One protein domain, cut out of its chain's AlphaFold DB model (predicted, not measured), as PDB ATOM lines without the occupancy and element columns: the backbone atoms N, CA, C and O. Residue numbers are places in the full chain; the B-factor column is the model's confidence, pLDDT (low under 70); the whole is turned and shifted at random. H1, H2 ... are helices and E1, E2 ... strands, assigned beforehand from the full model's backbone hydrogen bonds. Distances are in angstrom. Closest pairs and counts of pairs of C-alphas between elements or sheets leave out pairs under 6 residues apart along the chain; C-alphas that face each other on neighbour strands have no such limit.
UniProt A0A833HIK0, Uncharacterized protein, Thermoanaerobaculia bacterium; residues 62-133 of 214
ATOM      1  N   PRO A  62     161.758 223.154 165.162       94.56
ATOM      2  CA  PRO A  62     163.211 223.138 165.052       94.56
ATOM      3  C   PRO A  62     163.682 224.022 163.895       94.56
ATOM      4  O   PRO A  62     163.135 223.956 162.796       94.56
ATOM      5  N   ALA A  63     164.695 224.839 164.152       95.75
ATOM      6  CA  ALA A  63     165.333 225.716 163.184       95.75
ATOM      7  C   ALA A  63     166.830 225.847 163.496       95.75
ATOM      8  O   ALA A  63     167.289 225.475 164.579       95.75
ATOM      9  N   THR A  64     167.585 226.407 162.555       96.31
ATOM     10  CA  THR A  64     169.002 226.728 162.748       96.31
ATOM     11  C   THR A  64     169.154 228.232 162.915       96.31
ATOM     12  O   THR A  64     168.684 229.002 162.078       96.31
ATOM     13  N   PHE A  65     169.799 228.639 164.003       96.94
ATOM     14  CA  PHE A  65     170.199 230.014 164.254       96.94
ATOM     15  C   PHE A  65     171.654 230.193 163.835       96.94
ATOM     16  O   PHE A  65     172.545 229.562 164.404       96.94
ATOM     17  N   THR A  66     171.903 231.060 162.862       97.19
ATOM     18  CA  THR A  66     173.258 231.414 162.439       97.19
ATOM     19  C   THR A  66     173.691 232.668 163.181       97.19
ATOM     20  O   THR A  66     173.131 233.748 162.975       97.19
ATOM     21  N   VAL A  67     174.691 232.530 164.047       97.12
ATOM     22  CA  VAL A  67     175.233 233.634 164.844       97.12
ATOM     23  C   VAL A  67     175.866 234.670 163.919       97.12
ATOM     24  O   VAL A  67     176.773 234.359 163.156       97.12
ATOM     25  N   VAL A  68     175.447 235.926 164.031       97.19
ATOM     26  CA  VAL A  68     176.140 237.066 163.412       97.19
ATOM     27  C   VAL A  68     177.096 237.680 164.424       97.19
ATOM     28  O   VAL A  68     178.256 237.942 164.107       97.19
ATOM     29  N   ARG A  69     176.632 237.883 165.662       96.00
ATOM     30  CA  ARG A  69     177.417 238.529 166.712       96.00
ATOM     31  C   ARG A  69     176.986 238.073 168.110       96.00
ATOM     32  O   ARG A  69     175.825 238.263 168.470       96.00
ATOM     33  N   PRO A  70     177.893 237.534 168.937       94.88
ATOM     34  CA  PRO A  70     177.619 237.342 170.357       94.88
ATOM     35  C   PRO A  70     177.653 238.688 171.099       94.88
ATOM     36  O   PRO A  70     178.447 239.574 170.784       94.88
ATOM     37  N   VAL A  71     176.801 238.860 172.106       93.88
ATOM     38  CA  VAL A  71     176.658 240.102 172.871       93.88
ATOM     39  C   VAL A  71     176.576 239.810 174.365       93.88
ATOM     40  O   VAL A  71     175.636 239.189 174.861       93.88
ATOM     41  N   HIS A  72     177.536 240.352 175.106       90.81
ATOM     42  CA  HIS A  72     177.567 240.398 176.558       90.81
ATOM     43  C   HIS A  72     177.313 241.840 177.020       90.81
ATOM     44  O   HIS A  72     178.213 242.687 177.057       90.81
ATOM     45  N   ARG A  73     176.068 242.147 177.401       87.31
ATOM     46  CA  ARG A  73     175.681 243.487 177.868       87.31
ATOM     47  C   ARG A  73     175.406 243.479 179.368       87.31
ATOM     48  O   ARG A  73     174.598 242.698 179.865       87.31
ATOM     49  N   LYS A  74     176.034 244.408 180.096       78.81
ATOM     50  CA  LYS A  74     175.618 244.741 181.465       78.81
ATOM     51  C   LYS A  74     174.309 245.514 181.380       78.81
ATOM     52  O   LYS A  74     174.275 246.621 180.848       78.81
ATOM     53  N   GLU A  75     173.240 244.929 181.885       69.00
ATOM     54  CA  GLU A  75     171.930 245.553 181.944       69.00
ATOM     55  C   GLU A  75     171.690 246.031 183.378       69.00
ATOM     56  O   GLU A  75     171.678 245.248 184.330       69.00
ATOM     57  N   GLN A  76     171.534 247.344 183.559       55.19
ATOM     58  CA  GLN A  76     171.105 247.871 184.850       55.19
ATOM     59  C   GLN A  76     169.633 247.517 185.050       55.19
ATOM     60  O   GLN A  76     168.735 248.240 184.620       55.19
ATOM     61  N   MET A  77     169.376 246.409 185.743       54.84
ATOM     62  CA  MET A  77     168.040 246.109 186.223       54.84
ATOM     63  C   MET A  77     167.782 246.977 187.454       54.84
ATOM     64  O   MET A  77     168.230 246.678 188.562       54.84
ATOM     65  N   ARG A  78     167.049 248.079 187.267       43.88
ATOM     66  CA  ARG A  78     166.446 248.816 188.382       43.88
ATOM     67  C   ARG A  78     165.261 248.007 188.909       43.88
ATOM     68  O   ARG A  78     164.135 248.185 188.455       43.88
ATOM     69  N   ARG A  79     165.502 247.115 189.872       45.78
ATOM     70  CA  ARG A  79     164.431 246.499 190.668       45.78
ATOM     71  C   ARG A  79     164.299 247.255 191.984       45.78
ATOM     72  O   ARG A  79     165.242 247.291 192.756       45.78
ATOM     73  N   ALA A  80     163.134 247.868 192.208       38.94
ATOM     74  CA  ALA A  80     162.643 248.353 193.506       38.94
ATOM     75  C   ALA A  80     163.735 248.805 194.511       38.94
ATOM     76  O   ALA A  80     163.910 248.202 195.564       38.94
ATOM     77  N   GLY A  81     164.495 249.854 194.175       40.28
ATOM     78  CA  GLY A  81     165.475 250.464 195.089       40.28
ATOM     79  C   GLY A  81     166.840 249.769 195.203       40.28
ATOM     80  O   GLY A  81     167.742 250.345 195.804       40.28
ATOM     81  N   GLN A  82     167.045 248.605 194.580       35.28
ATOM     82  CA  GLN A  82     168.360 247.976 194.417       35.28
ATOM     83  C   GLN A  82     168.772 247.989 192.941       35.28
ATOM     84  O   GLN A  82     168.129 247.401 192.071       35.28
ATOM     85  N   ALA A  83     169.879 248.671 192.646       42.81
ATOM     86  CA  ALA A  83     170.538 248.563 191.353       42.81
ATOM     87  C   ALA A  83     171.257 247.208 191.286       42.81
ATOM     88  O   ALA A  83     172.411 247.085 191.690       42.81
ATOM     89  N   SER A  84     170.573 246.174 190.801       45.66
ATOM     90  CA  SER A  84     171.230 244.923 190.429       45.66
ATOM     91  C   SER A  84     171.758 245.056 189.003       45.66
ATOM     92  O   SER A  84     170.990 245.303 188.070       45.66
ATOM     93  N   VAL A  85     173.068 244.903 188.818       52.81
ATOM     94  CA  VAL A  85     173.661 244.783 187.481       52.81
ATOM     95  C   VAL A  85     173.378 243.366 186.990       52.81
ATOM     96  O   VAL A  85     174.099 242.429 187.328       52.81
ATOM     97  N   GLY A  86     172.293 243.202 186.236       60.38
ATOM     98  CA  GLY A  86     172.053 241.993 185.462       60.38
ATOM     99  C   GLY A  86     173.046 241.924 184.304       60.38
ATOM    100  O   GLY A  86     173.542 242.946 183.826       60.38
ATOM    101  N   ARG A  87     173.379 240.721 183.848       72.94
ATOM    102  CA  ARG A  87     174.131 240.531 182.604       72.94
ATOM    103  C   ARG A  87     173.212 239.813 181.641       72.94
ATOM    104  O   ARG A  87     172.672 238.770 181.994       72.94
ATOM    105  N   ARG A  88     173.012 240.398 180.466       85.06
ATOM    106  CA  ARG A  88     172.257 239.792 179.377       85.06
ATOM    107  C   ARG A  88     173.269 239.244 178.377       85.06
ATOM    108  O   ARG A  88     174.075 240.013 177.850       85.06
ATOM    109  N   ILE A  89     173.239 237.930 178.172       89.44
ATOM    110  CA  ILE A  89     174.152 237.200 177.289       89.44
ATOM    111  C   ILE A  89     173.308 236.596 176.166       89.44
ATOM    112  O   ILE A  89     172.496 235.708 176.405       89.44
ATOM    113  N   TYR A  90     173.441 237.124 174.956       92.81
ATOM    114  CA  TYR A  90     172.645 236.708 173.801       92.81
ATOM    115  C   TYR A  90     173.481 236.763 172.526       92.81
ATOM    116  O   TYR A  90     174.525 237.407 172.498       92.81
ATOM    117  N   ALA A  91     173.033 236.092 171.475       93.69
ATOM    118  CA  ALA A  91     173.547 236.268 170.129       93.69
ATOM    119  C   ALA A  91     172.518 237.018 169.292       93.69
ATOM    120  O   ALA A  91     171.326 236.714 169.335       93.69
ATOM    121  N   GLU A  92     173.002 237.968 168.505       95.31
ATOM    122  CA  GLU A  92     172.310 238.475 167.330       95.31
ATOM    123  C   GLU A  92     172.670 237.571 166.157       95.31
ATOM    124  O   GLU A  92     173.825 237.154 165.999       95.31
ATOM    125  N   GLY A  93     171.687 237.237 165.341       95.50
ATOM    126  CA  GLY A  93     171.886 236.315 164.243       95.50
ATOM    127  C   GLY A  93     170.667 236.228 163.360       95.50
ATOM    128  O   GLY A  93     169.783 237.079 163.423       95.50
ATOM    129  N   THR A  94     170.634 235.189 162.535       96.12
ATOM    130  CA  THR A  94     169.524 234.975 161.613       96.12
ATOM    131  C   THR A  94     168.919 233.589 161.759       96.12
ATOM    132  O   THR A  94     169.626 232.606 161.978       96.12
ATOM    133  N   ILE A  95     167.594 233.515 161.628       95.88
ATOM    134  CA  ILE A  95     166.841 232.272 161.431       95.88
ATOM    135  C   ILE A  95     166.002 232.465 160.179       95.88
ATOM    136  O   ILE A  95     165.254 233.435 160.082       95.88
ATOM    137  N   GLU A  96     166.135 231.562 159.205       94.06
ATOM    138  CA  GLU A  96     165.369 231.625 157.947       94.06
ATOM    139  C   GLU A  96     165.473 232.995 157.235       94.06
ATOM    140  O   GLU A  96     164.517 233.482 156.633       94.06
ATOM    141  N   GLY A  97     166.641 233.646 157.328       92.19
ATOM    142  CA  GLY A  97     166.904 234.955 156.716       92.19
ATOM    143  C   GLY A  97     166.307 236.159 157.454       92.19
ATOM    144  O   GLY A  97     166.325 237.261 156.910       92.19
ATOM    145  N   ARG A  98     165.774 235.977 158.668       92.19
ATOM    146  CA  ARG A  98     165.270 237.059 159.527       92.19
ATOM    147  C   ARG A  98     166.214 237.314 160.688       92.19
ATOM    148  O   ARG A  98     166.702 236.354 161.279       92.19
ATOM    149  N   ASP A  99     166.410 238.584 161.027       93.56
ATOM    150  CA  ASP A  99     167.205 238.994 162.185       93.56
ATOM    151  C   ASP A  99     166.486 238.628 163.485       93.56
ATOM    152  O   ASP A  99     165.329 239.000 163.699       93.56
ATOM    153  N   GLU A 100     167.178 237.900 164.355       93.88
ATOM    154  CA  GLU A 100     166.640 237.392 165.612       93.88
ATOM    155  C   GLU A 100     167.679 237.491 166.741       93.88
ATOM    156  O   GLU A 100     168.894 237.479 166.516       93.88
ATOM    157  N   GLU A 101     167.188 237.545 167.980       92.88
ATOM    158  CA  GLU A 101     168.009 237.443 169.190       92.88
ATOM    159  C   GLU A 101     167.799 236.077 169.856       92.88
ATOM    160  O   GLU A 101     166.667 235.697 170.173       92.88
ATOM    161  N   LEU A 102     168.891 235.362 170.132       92.19
ATOM    162  CA  LEU A 102     168.872 234.081 170.839       92.19
ATOM    163  C   LEU A 102     169.613 234.188 172.174       92.19
ATOM    164  O   LEU A 102     170.767 234.604 172.233       92.19
ATOM    165  N   ASP A 103     168.945 233.796 173.256       90.44
ATOM    166  CA  ASP A 103     169.551 233.706 174.587       90.44
ATOM    167  C   ASP A 103     170.613 232.595 174.611       90.44
ATOM    168  O   ASP A 103     170.315 231.441 174.289       90.44
ATOM    169  N   LEU A 104     171.848 232.951 174.975       90.75
ATOM    170  CA  LEU A 104     172.984 232.031 174.935       90.75
ATOM    171  C   LEU A 104     173.196 231.272 176.243       90.75
ATOM    172  O   LEU A 104     173.941 230.300 176.240       90.75
ATOM    173  N   GLU A 105     172.547 231.652 177.350       87.81
ATOM    174  CA  GLU A 105     172.848 231.080 178.673       87.81
ATOM    175  C   GLU A 105     172.723 229.552 178.726       87.81
ATOM    176  O   GLU A 105     173.414 228.907 179.505       87.81
ATOM    177  N   ALA A 106     171.867 228.963 177.890       85.06
ATOM    178  CA  ALA A 106     171.678 227.517 177.822       85.06
ATOM    179  C   ALA A 106     172.676 226.777 176.905       85.06
ATOM    180  O   ALA A 106     172.725 225.549 176.959       85.06
ATOM    181  N   TYR A 107     173.443 227.483 176.066       85.62
ATOM    182  CA  TYR A 107     174.489 226.894 175.211       85.62
ATOM    183  C   TYR A 107     175.884 226.958 175.838       85.62
ATOM    184  O   TYR A 107     176.785 226.274 175.362       85.62
ATOM    185  N   LEU A 108     176.068 227.788 176.865       88.25
ATOM    186  CA  LEU A 108     177.365 228.035 177.485       88.25
ATOM    187  C   LEU A 108     177.576 227.072 178.658       88.25
ATOM    188  O   LEU A 108     176.683 226.881 179.484       88.25
ATOM    189  N   GLU A 109     178.767 226.480 178.752       85.25
ATOM    190  CA  GLU A 109     179.135 225.610 179.879       85.25
ATOM    191  C   GLU A 109     179.406 226.423 181.147       85.25
ATOM    192  O   GLU A 109     179.070 226.014 182.261       85.25
ATOM    193  N   THR A 110     180.003 227.602 180.973       86.19
ATOM    194  CA  THR A 110     180.282 228.551 182.046       86.19
ATOM    195  C   THR A 110     179.747 229.921 181.675       86.19
ATOM    196  O   THR A 110     179.591 230.243 180.503       86.19
ATOM    197  N   ARG A 111     179.407 230.743 182.671       85.38
ATOM    198  CA  ARG A 111     178.864 232.077 182.401       85.38
ATOM    199  C   ARG A 111     180.023 233.061 182.193       85.38
ATOM    200  O   ARG A 111     180.663 233.403 183.191       85.38
ATOM    201  N   PRO A 112     180.273 233.551 180.963       86.81
ATOM    202  CA  PRO A 112     181.405 234.424 180.695       86.81
ATOM    203  C   PRO A 112     181.264 235.741 181.461       86.81
ATOM    204  O   PRO A 112     180.171 236.300 181.625       86.81
ATOM    205  N   GLY A 113     182.387 236.231 181.972       86.19
ATOM    206  CA  GLY A 113     182.488 237.492 182.689       86.19
ATOM    207  C   GLY A 113     182.611 238.705 181.769       86.19
ATOM    208  O   GLY A 113     182.243 239.817 182.171       86.19
ATOM    209  N   LEU A 114     183.130 238.478 180.563       90.25
ATOM    210  CA  LEU A 114     183.550 239.489 179.598       90.25
ATOM    211  C   LEU A 114     183.111 239.120 178.173       90.25
ATOM    212  O   LEU A 114     182.797 237.967 177.879       90.25
ATOM    213  N   GLN A 115     183.102 240.115 177.282       92.50
ATOM    214  CA  GLN A 115     182.743 239.932 175.873       92.50
ATOM    215  C   GLN A 115     183.753 239.023 175.158       92.50
ATOM    216  O   GLN A 115     183.359 238.144 174.400       92.50
ATOM    217  N   GLU A 116     185.042 239.183 175.450       92.69
ATOM    218  CA  GLU A 116     186.126 238.417 174.830       92.69
ATOM    219  C   GLU A 116     186.084 236.933 175.217       92.69
ATOM    220  O   GLU A 116     186.508 236.077 174.444       92.69
ATOM    221  N   GLU A 117     185.587 236.612 176.414       92.50
ATOM    222  CA  GLU A 117     185.364 235.227 176.844       92.50
ATOM    223  C   GLU A 117     184.204 234.606 176.064       92.50
ATOM    224  O   GLU A 117     184.338 233.506 175.532       92.50
ATOM    225  N   LEU A 118     183.105 235.352 175.910       93.25
ATOM    226  CA  LEU A 118     181.954 234.906 175.132       93.25
ATOM    227  C   LEU A 118     182.314 234.659 173.657       93.25
ATOM    228  O   LEU A 118     181.895 233.658 173.089       93.25
ATOM    229  N   GLU A 119     183.111 235.534 173.045       93.50
ATOM    230  CA  GLU A 119     183.555 235.403 171.646       93.50
ATOM    231  C   GLU A 119     184.477 234.196 171.398       93.50
ATOM    232  O   GLU A 119     184.615 233.737 170.260       93.50
ATOM    233  N   ARG A 120     185.111 233.651 172.446       92.50
ATOM    234  CA  ARG A 120     185.897 232.410 172.342       92.50
ATOM    235  C   ARG A 120     185.007 231.178 172.274       92.50
ATOM    236  O   ARG A 120     185.359 230.241 171.557       92.50
ATOM    237  N   GLU A 121     183.897 231.194 173.008       93.19
ATOM    238  CA  GLU A 121     182.923 230.099 173.071       93.19
ATOM    239  C   GLU A 121     181.950 230.126 171.889       93.19
ATOM    240  O   GLU A 121     181.654 229.080 171.312       93.19
ATOM    241  N   VAL A 122     181.484 231.317 171.502       94.06
ATOM    242  CA  VAL A 122     180.494 231.503 170.439       94.06
ATOM    243  C   VAL A 122     181.060 232.397 169.347       94.06
ATOM    244  O   VAL A 122     181.365 233.566 169.579       94.06
ATOM    245  N   ARG A 123     181.177 231.859 168.132       94.38
ATOM    246  CA  ARG A 123     181.795 232.561 166.998       94.38
ATOM    247  C   ARG A 123     180.761 233.030 165.973       94.38
ATOM    248  O   ARG A 123     179.761 232.345 165.761       94.38
ATOM    249  N   PRO A 124     181.010 234.151 165.275       96.31
ATOM    250  CA  PRO A 124     180.250 234.501 164.079       96.31
ATOM    251  C   PRO A 124     180.255 233.357 163.054       96.31
ATOM    252  O   PRO A 124     181.272 232.693 162.856       96.31
ATOM    253  N   GLY A 125     179.112 233.124 162.415       95.62
ATOM    254  CA  GLY A 125     178.867 232.020 161.488       95.62
ATOM    255  C   GLY A 125     178.539 230.684 162.157       95.62
ATOM    256  O   GLY A 125     178.196 229.737 161.456       95.62
ATOM    257  N   GLN A 126     178.620 230.580 163.487       96.25
ATOM    258  CA  GLN A 126     178.263 229.352 164.189       96.25
ATOM    259  C   GLN A 126     176.767 229.064 164.059       96.25
ATOM    260  O   GLN A 126     175.926 229.937 164.275       96.25
ATOM    261  N   GLU A 127     176.449 227.816 163.741       96.31
ATOM    262  CA  GLU A 127     175.082 227.322 163.674       96.31
ATOM    263  C   GLU A 127     174.684 226.717 165.021       96.31
ATOM    264  O   GLU A 127     175.324 225.792 165.526       96.31
ATOM    265  N   LEU A 128     173.627 227.260 165.619       95.44
ATOM    266  CA  LEU A 128     173.061 226.798 166.877       95.44
ATOM    267  C   LEU A 128     171.667 226.215 166.621       95.44
ATOM    268  O   LEU A 128     170.852 226.851 165.948       95.44
ATOM    269  N   PRO A 129     171.348 225.026 167.159       95.25
ATOM    270  CA  PRO A 129     170.004 224.479 167.037       95.25
ATOM    271  C   PRO A 129     169.052 225.335 167.871       95.25
ATOM    272  O   PRO A 129     169.336 225.559 169.041       95.25
ATOM    273  N   ALA A 130     167.933 225.788 167.317       94.50
ATOM    274  CA  ALA A 130     166.953 226.643 167.985       94.50
ATOM    275  C   ALA A 130     165.522 226.119 167.783       94.50
ATOM    276  O   ALA A 130     165.241 225.328 166.885       94.50
ATOM    277  N   LEU A 131     164.599 226.575 168.623       93.62
ATOM    278  CA  LEU A 131     163.162 226.496 168.387       93.62
ATOM    279  C   LEU A 131     162.677 227.872 167.948       93.62
ATOM    280  O   LEU A 131     162.878 228.851 168.667       93.62
ATOM    281  N   TYR A 132     162.039 227.935 166.785       94.50
ATOM    282  CA  TYR A 132     161.578 229.174 166.171       94.50
ATOM    283  C   TYR A 132     160.070 229.156 165.964       94.50
ATOM    284  O   TYR A 132     159.521 228.152 165.510       94.50
ATOM    285  N   ASN A 133     159.412 230.273 166.264       94.62
ATOM    286  CA  ASN A 133     158.000 230.470 165.966       94.62
ATOM    287  C   ASN A 133     157.775 231.831 165.280       94.62
ATOM    288  O   ASN A 133     157.755 232.847 165.972       94.62
TER     289      ASN A 133
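This is residues 62 to 133 of the 214 residues of an uncharacterized protein of Thermoanaerobaculia bacterium (UniProt A0A833HIK0). A long hairpin of two strands, E1 and E2, makes the longest axis of a strongly twisted four-stranded sheet, and the two short strands E3 and E4 join it towards one end, on opposite edges. E1 turns sharply near its start, where its first residues run beside E4, and the single short helix H1 lies over E1 on one face of the sheet. The printed part has 72 residues with four named strands and one named helix, in the order E1, E2, E3, H1, E4; the sheet's order is E3, E2, E1, E4, all antiparallel, and the class is mostly strand. It is only just compact, close to loose, with a radius of gyration of the C-alphas of 13.4 A, and only just elongated, spanning 42 by 27 by 18 A.

E1, residues 62 to 79, begins at C-alpha 62, (163.211, 223.138, 165.052), and is 34.7 A long from first to last C-alpha. E2, residues 82 to 95, is 36.6 A long and begins at C-alpha 82, (168.360, 247.976, 194.417). E3 is residues 98 to 103, 16.0 A. H1 is residues 115 to 121, 10.2 A. E4, residues 127 to 132, is 13.9 A long and ends at C-alpha 132, (161.578, 229.174, 166.171).

E1, E2 and E3 form a meander, each strand the antiparallel neighbour of the one before, and E1 with E2 and E2 with E3 are hairpins. E1 bends by 93 degrees at residue 66, and its pairing is staggered: residues 62 to 66 pair with E4, residues 66 to 79 with E2. Between E1 and E4, N 63 and O 130 are within hydrogen-bond range at 2.8 A. Between E1 and E2, N 71 and O 90 are 2.7 A apart, and N 86 and O 75 are 2.9 A apart. Between E2 and E3, N 91 and O 102 are 2.8 A apart. E3 and E4 are the edge strands. H1 is on the sheet at a height over the sheet of 8.6 A and lies over E1; it runs along the strands, at 27 degrees to E1 on the local plane. The closest C-alphas of E1 and H1 are those of His 72 and Gln 115, 5.2 A apart. In H1 every O i to N i+4 pair is within hydrogen-bond range.

The C-alphas farthest apart are those of Gly 81 and Glu 96, 41.6 A. The printed part has no cut. The link from E3 to H1, 11 residues, is long; the other links are tight. The mean pLDDT of the printed part is 84.8, and residues 75 to 86 are under 70.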